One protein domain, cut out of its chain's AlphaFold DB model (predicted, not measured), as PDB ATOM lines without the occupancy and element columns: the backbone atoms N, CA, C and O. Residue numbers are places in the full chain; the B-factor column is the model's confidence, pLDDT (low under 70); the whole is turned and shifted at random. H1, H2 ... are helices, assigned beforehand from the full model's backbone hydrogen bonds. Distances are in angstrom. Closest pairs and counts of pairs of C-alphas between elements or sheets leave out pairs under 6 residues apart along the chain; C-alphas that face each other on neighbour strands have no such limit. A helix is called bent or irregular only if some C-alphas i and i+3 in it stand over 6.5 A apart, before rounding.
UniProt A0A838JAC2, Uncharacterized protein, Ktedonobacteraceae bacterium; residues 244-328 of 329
ATOM      1  N   GLU A 244      11.878 -13.868 -59.332       96.62
ATOM      2  CA  GLU A 244      13.183 -13.572 -58.742       96.62
ATOM      3  C   GLU A 244      13.060 -12.803 -57.419       96.62
ATOM      4  O   GLU A 244      13.807 -13.071 -56.478       96.62
ATOM      5  N   TRP A 245      12.086 -11.894 -57.308       97.19
ATOM      6  CA  TRP A 245      11.801 -11.203 -56.049       97.19
ATOM      7  C   TRP A 245      11.199 -12.149 -55.023       97.19
ATOM      8  O   TRP A 245      11.637 -12.150 -53.871       97.19
ATOM      9  N   ALA A 246      10.231 -12.973 -55.438       97.38
ATOM     10  CA  ALA A 246       9.662 -13.999 -54.573       97.38
ATOM     11  C   ALA A 246      10.761 -14.931 -54.053       97.38
ATOM     12  O   ALA A 246      10.825 -15.179 -52.854       97.38
ATOM     13  N   LEU A 247      11.679 -15.367 -54.921       96.69
ATOM     14  CA  LEU A 247      12.767 -16.272 -54.558       96.69
ATOM     15  C   LEU A 247      13.680 -15.643 -53.502       96.69
ATOM     16  O   LEU A 247      14.015 -16.293 -52.514       96.69
ATOM     17  N   ALA A 248      14.034 -14.370 -53.687       94.75
ATOM     18  CA  ALA A 248      14.882 -13.638 -52.756       94.75
ATOM     19  C   ALA A 248      14.203 -13.370 -51.399       94.75
ATOM     20  O   ALA A 248      14.869 -13.357 -50.366       94.75
ATOM     21  N   CYS A 249      12.883 -13.168 -51.386       96.75
ATOM     22  CA  CYS A 249      12.131 -12.808 -50.179       96.75
ATOM     23  C   CYS A 249      11.476 -14.001 -49.467       96.75
ATOM     24  O   CYS A 249      11.052 -13.872 -48.316       96.75
ATOM     25  N   GLY A 250      11.373 -15.154 -50.127       97.12
ATOM     26  CA  GLY A 250      10.636 -16.324 -49.653       97.12
ATOM     27  C   GLY A 250      11.018 -16.794 -48.244       97.12
ATOM     28  O   GLY A 250      10.111 -17.025 -47.443       97.12
ATOM     29  N   PRO A 251      12.313 -16.856 -47.869       96.44
ATOM     30  CA  PRO A 251      12.708 -17.188 -46.500       96.44
ATOM     31  C   PRO A 251      12.161 -16.211 -45.447       96.44
ATOM     32  O   PRO A 251      11.663 -16.650 -44.411       96.44
ATOM     33  N   ALA A 252      12.188 -14.901 -45.716       95.31
ATOM     34  CA  ALA A 252      11.634 -13.895 -44.805       95.31
ATOM     35  C   ALA A 252      10.109 -14.042 -44.673       95.31
ATOM     36  O   ALA A 252       9.573 -14.013 -43.567       95.31
ATOM     37  N   VAL A 253       9.413 -14.292 -45.787       96.50
ATOM     38  CA  VAL A 253       7.963 -14.542 -45.788       96.50
ATOM     39  C   VAL A 253       7.601 -15.817 -45.021       96.50
ATOM     40  O   VAL A 253       6.638 -15.812 -44.258       96.50
ATOM     41  N   ALA A 254       8.376 -16.893 -45.168       95.81
ATOM     42  CA  ALA A 254       8.154 -18.134 -44.427       95.81
ATOM     43  C   ALA A 254       8.303 -17.931 -42.909       95.81
ATOM     44  O   ALA A 254       7.506 -18.470 -42.140       95.81
ATOM     45  N   ILE A 255       9.270 -17.113 -42.474       92.69
ATOM     46  CA  ILE A 255       9.423 -16.728 -41.061       92.69
ATOM     47  C   ILE A 255       8.185 -15.968 -40.576       92.69
ATOM     48  O   ILE A 255       7.631 -16.317 -39.533       92.69
ATOM     49  N   LEU A 256       7.724 -14.965 -41.331       92.25
ATOM     50  CA  LEU A 256       6.531 -14.194 -40.971       92.25
ATOM     51  C   LEU A 256       5.285 -15.076 -40.881       92.25
ATOM     52  O   LEU A 256       4.510 -14.938 -39.937       92.25
ATOM     53  N   LEU A 257       5.121 -16.019 -41.811       93.44
ATOM     54  CA  LEU A 257       4.013 -16.971 -41.801       93.44
ATOM     55  C   LEU A 257       4.064 -17.890 -40.572       93.44
ATOM     56  O   LEU A 257       3.051 -18.053 -39.898       93.44
ATOM     57  N   ALA A 258       5.237 -18.431 -40.227       90.31
ATOM     58  CA  ALA A 258       5.410 -19.266 -39.033       90.31
ATOM     59  C   ALA A 258       5.124 -18.502 -37.728       90.31
ATOM     60  O   ALA A 258       4.671 -19.083 -36.743       90.31
ATOM     61  N   GLN A 259       5.395 -17.196 -37.716       86.00
ATOM     62  CA  GLN A 259       5.138 -16.310 -36.583       86.00
ATOM     63  C   GLN A 259       3.703 -15.767 -36.536       86.00
ATOM     64  O   GLN A 259       3.349 -15.092 -35.559       86.00
ATOM     65  N   ASN A 260       2.897 -16.022 -37.571       81.12
ATOM     66  CA  ASN A 260       1.544 -15.501 -37.700       81.12
ATOM     67  C   ASN A 260       0.551 -16.306 -36.852       81.12
ATOM     68  O   ASN A 260      -0.307 -17.017 -37.365       81.12
ATOM     69  N   SER A 261       0.709 -16.237 -35.530       67.88
ATOM     70  CA  SER A 261      -0.162 -16.939 -34.595       67.88
ATOM     71  C   SER A 261      -1.497 -16.214 -34.415       67.88
ATOM     72  O   SER A 261      -1.561 -14.985 -34.339       67.88
ATOM     73  N   SER A 262      -2.563 -16.992 -34.222       61.22
ATOM     74  CA  SER A 262      -3.926 -16.516 -33.936       61.22
ATOM     75  C   SER A 262      -4.047 -15.706 -32.631       61.22
ATOM     76  O   SER A 262      -5.120 -15.206 -32.314       61.22
ATOM     77  N   GLN A 263      -2.967 -15.607 -31.846       58.75
ATOM     78  CA  GLN A 263      -2.918 -14.901 -30.563       58.75
ATOM     79  C   GLN A 263      -2.390 -13.461 -30.676       58.75
ATOM     80  O   GLN A 263      -2.369 -12.750 -29.673       58.75
ATOM     81  N   ARG A 264      -1.954 -13.009 -31.861       68.38
ATOM     82  CA  ARG A 264      -1.576 -11.601 -32.064       68.38
ATOM     83  C   ARG A 264      -2.819 -10.718 -32.147       68.38
ATOM     84  O   ARG A 264      -3.795 -11.075 -32.799       68.38
ATOM     85  N   GLU A 265      -2.742  -9.521 -31.564       69.56
ATOM     86  CA  GLU A 265      -3.803  -8.506 -31.682       69.56
ATOM     87  C   GLU A 265      -4.069  -8.107 -33.143       69.56
ATOM     88  O   GLU A 265      -5.188  -7.734 -33.494       69.56
ATOM     89  N   GLN A 266      -3.043  -8.192 -33.995       72.81
ATOM     90  CA  GLN A 266      -3.134  -7.979 -35.436       72.81
ATOM     91  C   GLN A 266      -2.266  -9.020 -36.153       72.81
ATOM     92  O   GLN A 266      -1.044  -8.887 -36.150       72.81
ATOM     93  N   PRO A 267      -2.848 -10.090 -36.714       80.31
ATOM     94  CA  PRO A 267      -2.099 -11.033 -37.533       80.31
ATOM     95  C   PRO A 267      -1.794 -10.436 -38.916       80.31
ATOM     96  O   PRO A 267      -2.509  -9.563 -39.414       80.31
ATOM     97  N   PHE A 268      -0.744 -10.938 -39.564       85.19
ATOM     98  CA  PHE A 268      -0.518 -10.693 -40.985       85.19
ATOM     99  C   PHE A 268      -1.645 -11.300 -41.819       85.19
ATOM    100  O   PHE A 268      -2.277 -12.288 -41.438       85.19
ATOM    101  N   ASP A 269      -1.830 -10.754 -43.016       90.69
ATOM    102  CA  ASP A 269      -2.689 -11.355 -44.028       90.69
ATOM    103  C   ASP A 269      -2.034 -12.641 -44.575       90.69
ATOM    104  O   ASP A 269      -1.237 -12.607 -45.520       90.69
ATOM    105  N   SER A 270      -2.359 -13.787 -43.962       93.31
ATOM    106  CA  SER A 270      -1.844 -15.106 -44.355       93.31
ATOM    107  C   SER A 270      -2.102 -15.425 -45.825       93.31
ATOM    108  O   SER A 270      -1.291 -16.120 -46.435       93.31
ATOM    109  N   HIS A 271      -3.183 -14.906 -46.430       95.12
ATOM    110  CA  HIS A 271      -3.442 -15.141 -47.849       95.12
ATOM    111  C   HIS A 271      -2.334 -14.555 -48.716       95.12
ATOM    112  O   HIS A 271      -1.930 -15.200 -49.681       95.12
ATOM    113  N   ARG A 272      -1.838 -13.361 -48.367       95.75
ATOM    114  CA  ARG A 272      -0.784 -12.672 -49.122       95.75
ATOM    115  C   ARG A 272       0.591 -13.279 -48.890       95.75
ATOM    116  O   ARG A 272       1.357 -13.389 -49.843       95.75
ATOM    117  N   LEU A 273       0.887 -13.701 -47.659       96.50
ATOM    118  CA  LEU A 273       2.123 -14.429 -47.359       96.50
ATOM    119  C   LEU A 273       2.175 -15.750 -48.142       96.50
ATOM    120  O   LEU A 273       3.175 -16.036 -48.800       96.50
ATOM    121  N   LEU A 274       1.076 -16.516 -48.145       97.00
ATOM    122  CA  LEU A 274       0.979 -17.755 -48.919       97.00
ATOM    123  C   LEU A 274       1.134 -17.515 -50.422       97.00
ATOM    124  O   LEU A 274       1.857 -18.270 -51.058       97.00
ATOM    125  N   SER A 275       0.549 -16.450 -50.981       97.69
ATOM    126  CA  SER A 275       0.696 -16.141 -52.411       97.69
ATOM    127  C   SER A 275       2.159 -15.993 -52.850       97.69
ATOM    128  O   SER A 275       2.493 -16.372 -53.968       97.69
ATOM    129  N   VAL A 276       3.052 -15.485 -51.990       97.88
ATOM    130  CA  VAL A 276       4.491 -15.428 -52.307       97.88
ATOM    131  C   VAL A 276       5.097 -16.826 -52.357       97.88
ATOM    132  O   VAL A 276       5.841 -17.137 -53.283       97.88
ATOM    133  N   LEU A 277       4.775 -17.681 -51.387       97.88
ATOM    134  CA  LEU A 277       5.305 -19.044 -51.336       97.88
ATOM    135  C   LEU A 277       4.730 -19.928 -52.455       97.88
ATOM    136  O   LEU A 277       5.431 -20.797 -52.961       97.88
ATOM    137  N   GLU A 278       3.493 -19.692 -52.889       97.12
ATOM    138  CA  GLU A 278       2.871 -20.392 -54.023       97.12
ATOM    139  C   GLU A 278       3.615 -20.154 -55.339       97.12
ATOM    140  O   GLU A 278       3.764 -21.085 -56.123       97.12
ATOM    141  N   VAL A 279       4.147 -18.945 -55.561       96.94
ATOM    142  CA  VAL A 279       5.002 -18.639 -56.727       96.94
ATOM    143  C   VAL A 279       6.296 -19.465 -56.714       96.94
ATOM    144  O   VAL A 279       6.899 -19.706 -57.764       96.94
ATOM    145  N   LEU A 280       6.740 -19.888 -55.528       96.12
ATOM    146  CA  LEU A 280       7.969 -20.652 -55.342       96.12
ATOM    147  C   LEU A 280       7.746 -22.152 -55.298       96.12
ATOM    148  O   LEU A 280       8.695 -22.879 -55.563       96.12
ATOM    149  N   ALA A 281       6.545 -22.621 -54.968       91.31
ATOM    150  CA  ALA A 281       6.253 -24.043 -54.942       91.31
ATOM    151  C   ALA A 281       6.493 -24.668 -56.334       91.31
ATOM    152  O   ALA A 281       6.093 -24.086 -57.346       91.31
ATOM    153  N   PRO A 282       7.142 -25.845 -56.415       90.44
ATOM    154  CA  PRO A 282       7.584 -26.714 -55.319       90.44
ATOM    155  C   PRO A 282       8.978 -26.397 -54.723       90.44
ATOM    156  O   PRO A 282       9.409 -27.062 -53.787       90.44
ATOM    157  N   ASP A 283       9.690 -25.378 -55.186       91.38
ATOM    158  CA  ASP A 283      11.115 -25.140 -54.903       91.38
ATOM    159  C   ASP A 283      11.416 -24.499 -53.523       91.38
ATOM    160  O   ASP A 283      12.514 -23.996 -53.279       91.38
ATOM    161  N   CYS A 284      10.459 -24.500 -52.588       93.94
ATOM    162  CA  CYS A 284      10.561 -23.820 -51.291       93.94
ATOM    163  C   CYS A 284      10.392 -24.750 -50.075       93.94
ATOM    164  O   CYS A 284       9.692 -24.407 -49.124       93.94
ATOM    165  N   LEU A 285      11.046 -25.920 -50.067       94.31
ATOM    166  CA  LEU A 285      10.929 -26.907 -48.973       94.31
ATOM    167  C   LEU A 285      11.280 -26.331 -47.584       94.31
ATOM    168  O   LEU A 285      10.735 -26.774 -46.575       94.31
ATOM    169  N   TYR A 286      12.120 -25.290 -47.515       94.81
ATOM    170  CA  TYR A 286      12.406 -24.561 -46.272       94.81
ATOM    171  C   TYR A 286      11.148 -23.978 -45.601       94.81
ATOM    172  O   TYR A 286      11.159 -23.722 -44.400       94.81
ATOM    173  N   ALA A 287      10.065 -23.767 -46.356       96.62
ATOM    174  CA  ALA A 287       8.798 -23.251 -45.852       96.62
ATOM    175  C   ALA A 287       7.894 -24.340 -45.247       96.62
ATOM    176  O   ALA A 287       6.874 -24.000 -44.650       96.62
ATOM    177  N   LEU A 288       8.255 -25.629 -45.352       96.19
ATOM    178  CA  LEU A 288       7.455 -26.747 -44.837       96.19
ATOM    179  C   LEU A 288       7.024 -26.556 -43.371       96.19
ATOM    180  O   LEU A 288       5.835 -26.721 -43.103       96.19
ATOM    181  N   PRO A 289       7.903 -26.163 -42.423       94.88
ATOM    182  CA  PRO A 289       7.481 -25.965 -41.038       94.88
ATOM    183  C   PRO A 289       6.408 -24.879 -40.890       94.88
ATOM    184  O   PRO A 289       5.451 -25.064 -40.143       94.88
ATOM    185  N   ALA A 290       6.540 -23.771 -41.628       95.38
ATOM    186  CA  ALA A 290       5.571 -22.678 -41.605       95.38
ATOM    187  C   ALA A 290       4.220 -23.130 -42.176       95.38
ATOM    188  O   ALA A 290       3.194 -22.971 -41.522       95.38
ATOM    189  N   LEU A 291       4.233 -23.769 -43.351       96.31
ATOM    190  CA  LEU A 291       3.028 -24.285 -44.007       96.31
ATOM    191  C   LEU A 291       2.316 -25.337 -43.152       96.31
ATOM    192  O   LEU A 291       1.092 -25.323 -43.069       96.31
ATOM    193  N   TYR A 292       3.069 -26.221 -42.492       95.25
ATOM    194  CA  TYR A 292       2.521 -27.234 -41.593       95.25
ATOM    195  C   TYR A 292       1.769 -26.599 -40.421       95.25
ATOM    196  O   TYR A 292       0.612 -26.933 -40.167       95.25
ATOM    197  N   ILE A 293       2.412 -25.647 -39.733       93.25
ATOM    198  CA  ILE A 293       1.810 -24.922 -38.606       93.25
ATOM    199  C   ILE A 293       0.550 -24.190 -39.067       93.25
ATOM    200  O   ILE A 293      -0.493 -24.315 -38.426       93.25
ATOM    201  N   THR A 294       0.624 -23.477 -40.194       94.19
ATOM    202  CA  THR A 294      -0.526 -22.776 -40.769       94.19
ATOM    203  C   THR A 294      -1.665 -23.743 -41.070       94.19
ATOM    204  O   THR A 294      -2.785 -23.513 -40.628       94.19
ATOM    205  N   ALA A 295      -1.402 -24.855 -41.755       94.75
ATOM    206  CA  ALA A 295      -2.437 -25.819 -42.105       94.75
ATOM    207  C   ALA A 295      -3.106 -26.459 -40.874       94.75
ATOM    208  O   ALA A 295      -4.322 -26.654 -40.876       94.75
ATOM    209  N   LEU A 296      -2.347 -26.719 -39.804       92.44
ATOM    210  CA  LEU A 296      -2.893 -27.218 -38.541       92.44
ATOM    211  C   LEU A 296      -3.745 -26.194 -37.788       92.44
ATOM    212  O   LEU A 296      -4.728 -26.581 -37.156       92.44
ATOM    213  N   GLN A 297      -3.355 -24.921 -37.796       90.88
ATOM    214  CA  GLN A 297      -4.075 -23.858 -37.088       90.88
ATOM    215  C   GLN A 297      -5.337 -23.420 -37.845       90.88
ATOM    216  O   GLN A 297      -6.333 -23.054 -37.229       90.88
ATOM    217  N   GLU A 298      -5.312 -23.516 -39.173       91.44
ATOM    218  CA  GLU A 298      -6.309 -22.956 -40.089       91.44
ATOM    219  C   GLU A 298      -7.118 -24.043 -40.831       91.44
ATOM    220  O   GLU A 298      -7.584 -23.832 -41.949       91.44
ATOM    221  N   GLN A 299      -7.307 -25.225 -40.229       88.88
ATOM    222  CA  GLN A 299      -7.862 -26.427 -40.893       88.88
ATOM    223  C   GLN A 299      -9.185 -26.210 -41.643       88.88
ATOM    224  O   GLN A 299      -9.463 -26.895 -42.627       88.88
ATOM    225  N   GLN A 300     -10.022 -25.289 -41.162       91.25
ATOM    226  CA  GLN A 300     -11.354 -25.026 -41.712       91.25
ATOM    227  C   GLN A 300     -11.407 -23.780 -42.602       91.25
ATOM    228  O   GLN A 300     -12.478 -23.422 -43.093       91.25
ATOM    229  N   THR A 301     -10.276 -23.109 -42.820       93.56
ATOM    230  CA  THR A 301     -10.207 -21.897 -43.635       93.56
ATOM    231  C   THR A 301      -9.528 -22.174 -44.973       93.56
ATOM    232  O   THR A 301      -8.885 -23.206 -45.197       93.56
ATOM    233  N   ASP A 302      -9.705 -21.248 -45.914       94.75
ATOM    234  CA  ASP A 302      -9.048 -21.323 -47.219       94.75
ATOM    235  C   ASP A 302      -7.515 -21.273 -47.089       94.75
ATOM    236  O   ASP A 302      -6.810 -21.976 -47.807       94.75
ATOM    237  N   VAL A 303      -6.997 -20.532 -46.101       94.88
ATOM    238  CA  VAL A 303      -5.563 -20.449 -45.783       94.88
ATOM    239  C   VAL A 303      -4.990 -21.828 -45.461       94.88
ATOM    240  O   VAL A 303      -3.994 -22.232 -46.067       94.88
ATOM    241  N   GLY A 304      -5.621 -22.579 -44.551       95.31
ATOM    242  CA  GLY A 304      -5.132 -23.907 -44.180       95.31
ATOM    243  C   GLY A 304      -5.221 -24.906 -45.331       95.31
ATOM    244  O   GLY A 304      -4.287 -25.678 -45.552       95.31
ATOM    245  N   ARG A 305      -6.290 -24.837 -46.139       95.81
ATOM    246  CA  ARG A 305      -6.427 -25.666 -47.346       95.81
ATOM    247  C   ARG A 305      -5.338 -25.363 -48.376       95.81
ATOM    248  O   ARG A 305      -4.758 -26.299 -48.921       95.81
ATOM    249  N   ARG A 306      -5.038 -24.086 -48.631       96.56
ATOM    250  CA  ARG A 306      -3.957 -23.668 -49.541       96.56
ATOM    251  C   ARG A 306      -2.601 -24.167 -49.053       96.56
ATOM    252  O   ARG A 306      -1.894 -24.815 -49.818       96.56
ATOM    253  N   ALA A 307      -2.287 -23.974 -47.771       96.88
ATOM    254  CA  ALA A 307      -1.046 -24.473 -47.180       96.88
ATOM    255  C   ALA A 307      -0.915 -26.004 -47.306       96.88
ATOM    256  O   ALA A 307       0.125 -26.505 -47.733       96.88
ATOM    257  N   LYS A 308      -1.991 -26.752 -47.025       96.06
ATOM    258  CA  LYS A 308      -2.042 -28.214 -47.186       96.06
ATOM    259  C   LYS A 308      -1.832 -28.644 -48.643       96.06
ATOM    260  O   LYS A 308      -1.031 -29.537 -48.910       96.06
ATOM    261  N   ASN A 309      -2.496 -27.981 -49.590       95.75
ATOM    262  CA  ASN A 309      -2.338 -28.257 -51.019       95.75
ATOM    263  C   ASN A 309      -0.901 -28.019 -51.498       95.75
ATOM    264  O   ASN A 309      -0.386 -28.810 -52.283       95.75
ATOM    265  N   MET A 310      -0.238 -26.969 -51.004       96.50
ATOM    266  CA  MET A 310       1.171 -26.722 -51.312       96.50
ATOM    267  C   MET A 310       2.071 -27.839 -50.787       96.50
ATOM    268  O   MET A 310       2.915 -28.325 -51.534       96.50
ATOM    269  N   ILE A 311       1.867 -28.287 -49.542       96.50
ATOM    270  CA  ILE A 311       2.643 -29.395 -48.968       96.50
ATOM    271  C   ILE A 311       2.507 -30.642 -49.846       96.50
ATOM    272  O   ILE A 311       3.516 -31.237 -50.203       96.50
ATOM    273  N   TYR A 312       1.290 -31.004 -50.262       93.56
ATOM    274  CA  TYR A 312       1.074 -32.177 -51.121       93.56
ATOM    275  C   TYR A 312       1.446 -31.982 -52.591       93.56
ATOM    276  O   TYR A 312       1.422 -32.949 -53.349       93.56
ATOM    277  N   SER A 313       1.795 -30.766 -53.013       94.25
ATOM    278  CA  SER A 313       2.339 -30.536 -54.355       94.25
ATOM    279  C   SER A 313       3.803 -30.977 -54.483       94.25
ATOM    280  O   SER A 313       4.311 -31.103 -55.598       94.25
ATOM    281  N   TRP A 314       4.487 -31.216 -53.358       95.12
ATOM    282  CA  TRP A 314       5.871 -31.678 -53.333       95.12
ATOM    283  C   TRP A 314       6.008 -33.165 -53.660       95.12
ATOM    284  O   TRP A 314       5.136 -33.973 -53.350       95.12
ATOM    285  N   ASP A 315       7.150 -33.526 -54.257       94.25
ATOM    286  CA  ASP A 315       7.517 -34.925 -54.484       94.25
ATOM    287  C   ASP A 315       7.519 -35.679 -53.143       94.25
ATOM    288  O   ASP A 315       8.188 -35.279 -52.184       94.25
ATOM    289  N   GLU A 316       6.789 -36.793 -53.083       92.44
ATOM    290  CA  GLU A 316       6.672 -37.653 -51.903       92.44
ATOM    291  C   GLU A 316       8.043 -38.081 -51.353       92.44
ATOM    292  O   GLU A 316       8.222 -38.215 -50.141       92.44
ATOM    293  N   ARG A 317       9.057 -38.215 -52.219       94.00
ATOM    294  CA  ARG A 317      10.437 -38.529 -51.818       94.00
ATOM    295  C   ARG A 317      11.050 -37.445 -50.935       94.00
ATOM    296  O   ARG A 317      11.813 -37.775 -50.031       94.00
ATOM    297  N   LEU A 318      10.720 -36.173 -51.175       92.56
ATOM    298  CA  LEU A 318      11.177 -35.043 -50.357       92.56
ATOM    299  C   LEU A 318      10.430 -34.973 -49.021       92.56
ATOM    300  O   LEU A 318      10.987 -34.513 -48.025       92.56
ATOM    301  N   LEU A 319       9.186 -35.453 -48.988       94.12
ATOM    302  CA  LEU A 319       8.340 -35.470 -47.795       94.12
ATOM    303  C   LEU A 319       8.556 -36.696 -46.904       94.12
ATOM    304  O   LEU A 319       8.175 -36.668 -45.734       94.12
ATOM    305  N   GLN A 320       9.182 -37.756 -47.419       94.25
ATOM    306  CA  GLN A 320       9.397 -39.014 -46.702       94.25
ATOM    307  C   GLN A 320      10.009 -38.843 -45.295       94.25
ATOM    308  O   GLN A 320       9.508 -39.497 -44.372       94.25
ATOM    309  N   PRO A 321      11.000 -37.953 -45.066       95.00
ATOM    310  CA  PRO A 321      11.539 -37.713 -43.725       95.00
ATOM    311  C   PRO A 321      10.513 -37.140 -42.734       95.00
ATOM    312  O   PRO A 321      10.664 -37.304 -41.526       95.00
ATOM    313  N   TYR A 322       9.458 -36.495 -43.237       93.56
ATOM    314  CA  TYR A 322       8.423 -35.809 -42.465       93.56
ATOM    315  C   TYR A 322       7.104 -36.588 -42.386       93.56
ATOM    316  O   TYR A 322       6.144 -36.086 -41.810       93.56
ATOM    317  N   ARG A 323       7.031 -37.814 -42.924       92.69
ATOM    318  CA  ARG A 323       5.774 -38.582 -43.045       92.69
ATOM    319  C   ARG A 323       4.947 -38.652 -41.753       92.69
ATOM    320  O   ARG A 323       3.757 -38.389 -41.789       92.69
ATOM    321  N   TYR A 324       5.590 -38.889 -40.609       91.88
ATOM    322  CA  TYR A 324       4.910 -38.999 -39.311       91.88
ATOM    323  C   TYR A 324       4.327 -37.671 -38.824       91.88
ATOM    324  O   TYR A 324       3.343 -37.654 -38.094       91.88
ATOM    325  N   LEU A 325       4.944 -36.555 -39.219       89.56
ATOM    326  CA  LEU A 325       4.418 -35.223 -38.953       89.56
ATOM    327  C   LEU A 325       3.191 -34.965 -39.845       89.56
ATOM    328  O   LEU A 325       2.178 -34.464 -39.378       89.56
ATOM    329  N   LEU A 326       3.266 -35.360 -41.118       91.75
ATOM    330  CA  LEU A 326       2.222 -35.110 -42.116       91.75
ATOM    331  C   LEU A 326       0.992 -36.024 -41.994       91.75
ATOM    332  O   LEU A 326      -0.058 -35.680 -42.525       91.75
ATOM    333  N   GLU A 327       1.088 -37.154 -41.289       88.12
ATOM    334  CA  GLU A 327      -0.044 -38.058 -41.019       88.12
ATOM    335  C   GLU A 327      -1.181 -37.388 -40.223       88.12
ATOM    336  O   GLU A 327      -2.332 -37.809 -40.325       88.12
ATOM    337  N   GLY A 328      -0.877 -36.343 -39.444       79.38
ATOM    338  CA  GLY A 328      -1.852 -35.622 -38.615       79.38
ATOM    339  C   GLY A 328      -2.552 -34.441 -39.296       79.38
ATOM    340  O   GLY A 328      -3.259 -33.697 -38.616       79.38
TER     341      GLY A 328
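Overview. This is residues 244 to 328 of the 329 residues of an uncharacterized protein of Ktedonobacteraceae bacterium (UniProt A0A838JAC2). Two helical hairpins, H1 with H2 and H3 with H4, pack together as a crossed four-helix bundle, up and down, each helix running against the one before it; H5 lies at one end, past H3 and H4, with few contacts. At the opposite end a loop joins H1 to H2. The printed part has 85 residues and five named helices, H1 to H5 in chain order, and no named strand: all helix. It is compact, with a radius of gyration of the C-alphas of 12.2 A, and only just flat, spanning 38 by 32 by 18 A.

Along the chain. Find C-alpha 244 at (13.183, -13.572, -58.742); from there H1, the longest helix, runs 21.9 A to residue 258. H2 is residues 270 to 280, H3 285 to 297 over 19.4 A, H4 302 to 312, and H5 316 to 326, ending at C-alpha 326 at (2.222, -35.110, -42.116). H1, H3 and H5 are irregular: C-alphas 248 and 251 are 7.5 A apart, 286 and 289 7.3 A, 321 and 324 8.1 A.

Arrangement. Start at H1, which touches H2, closest at C-alphas 246 and 276, 5.8 A, a steep tilt of 42 degrees, opposite ways. H1 touches H3 at C-alphas 258 and 290, 4.3 A. H3 touches H4 at C-alphas 295 and 304, 3.9 A, opposite ways. H2 touches H4 at C-alphas 271 and 303, 6.1 A. H5 is close to H3 but not clearly touching. Each O i to N i+4 pair is within hydrogen-bond range in H4, but 9 of 11 in H1, 6 of 7 in H2, 7 of 9 in H3 and 3 of 7 in H5, where 5 of 8 O i to N i+3 pairs are.

Size, cuts and confidence. The C-alphas of Glu 265 and Arg 317, the farthest apart, are 38.9 A apart. The printed part has no cut; the link H1 to H2 is long. Residues 261 to 265 are under 70 in pLDDT.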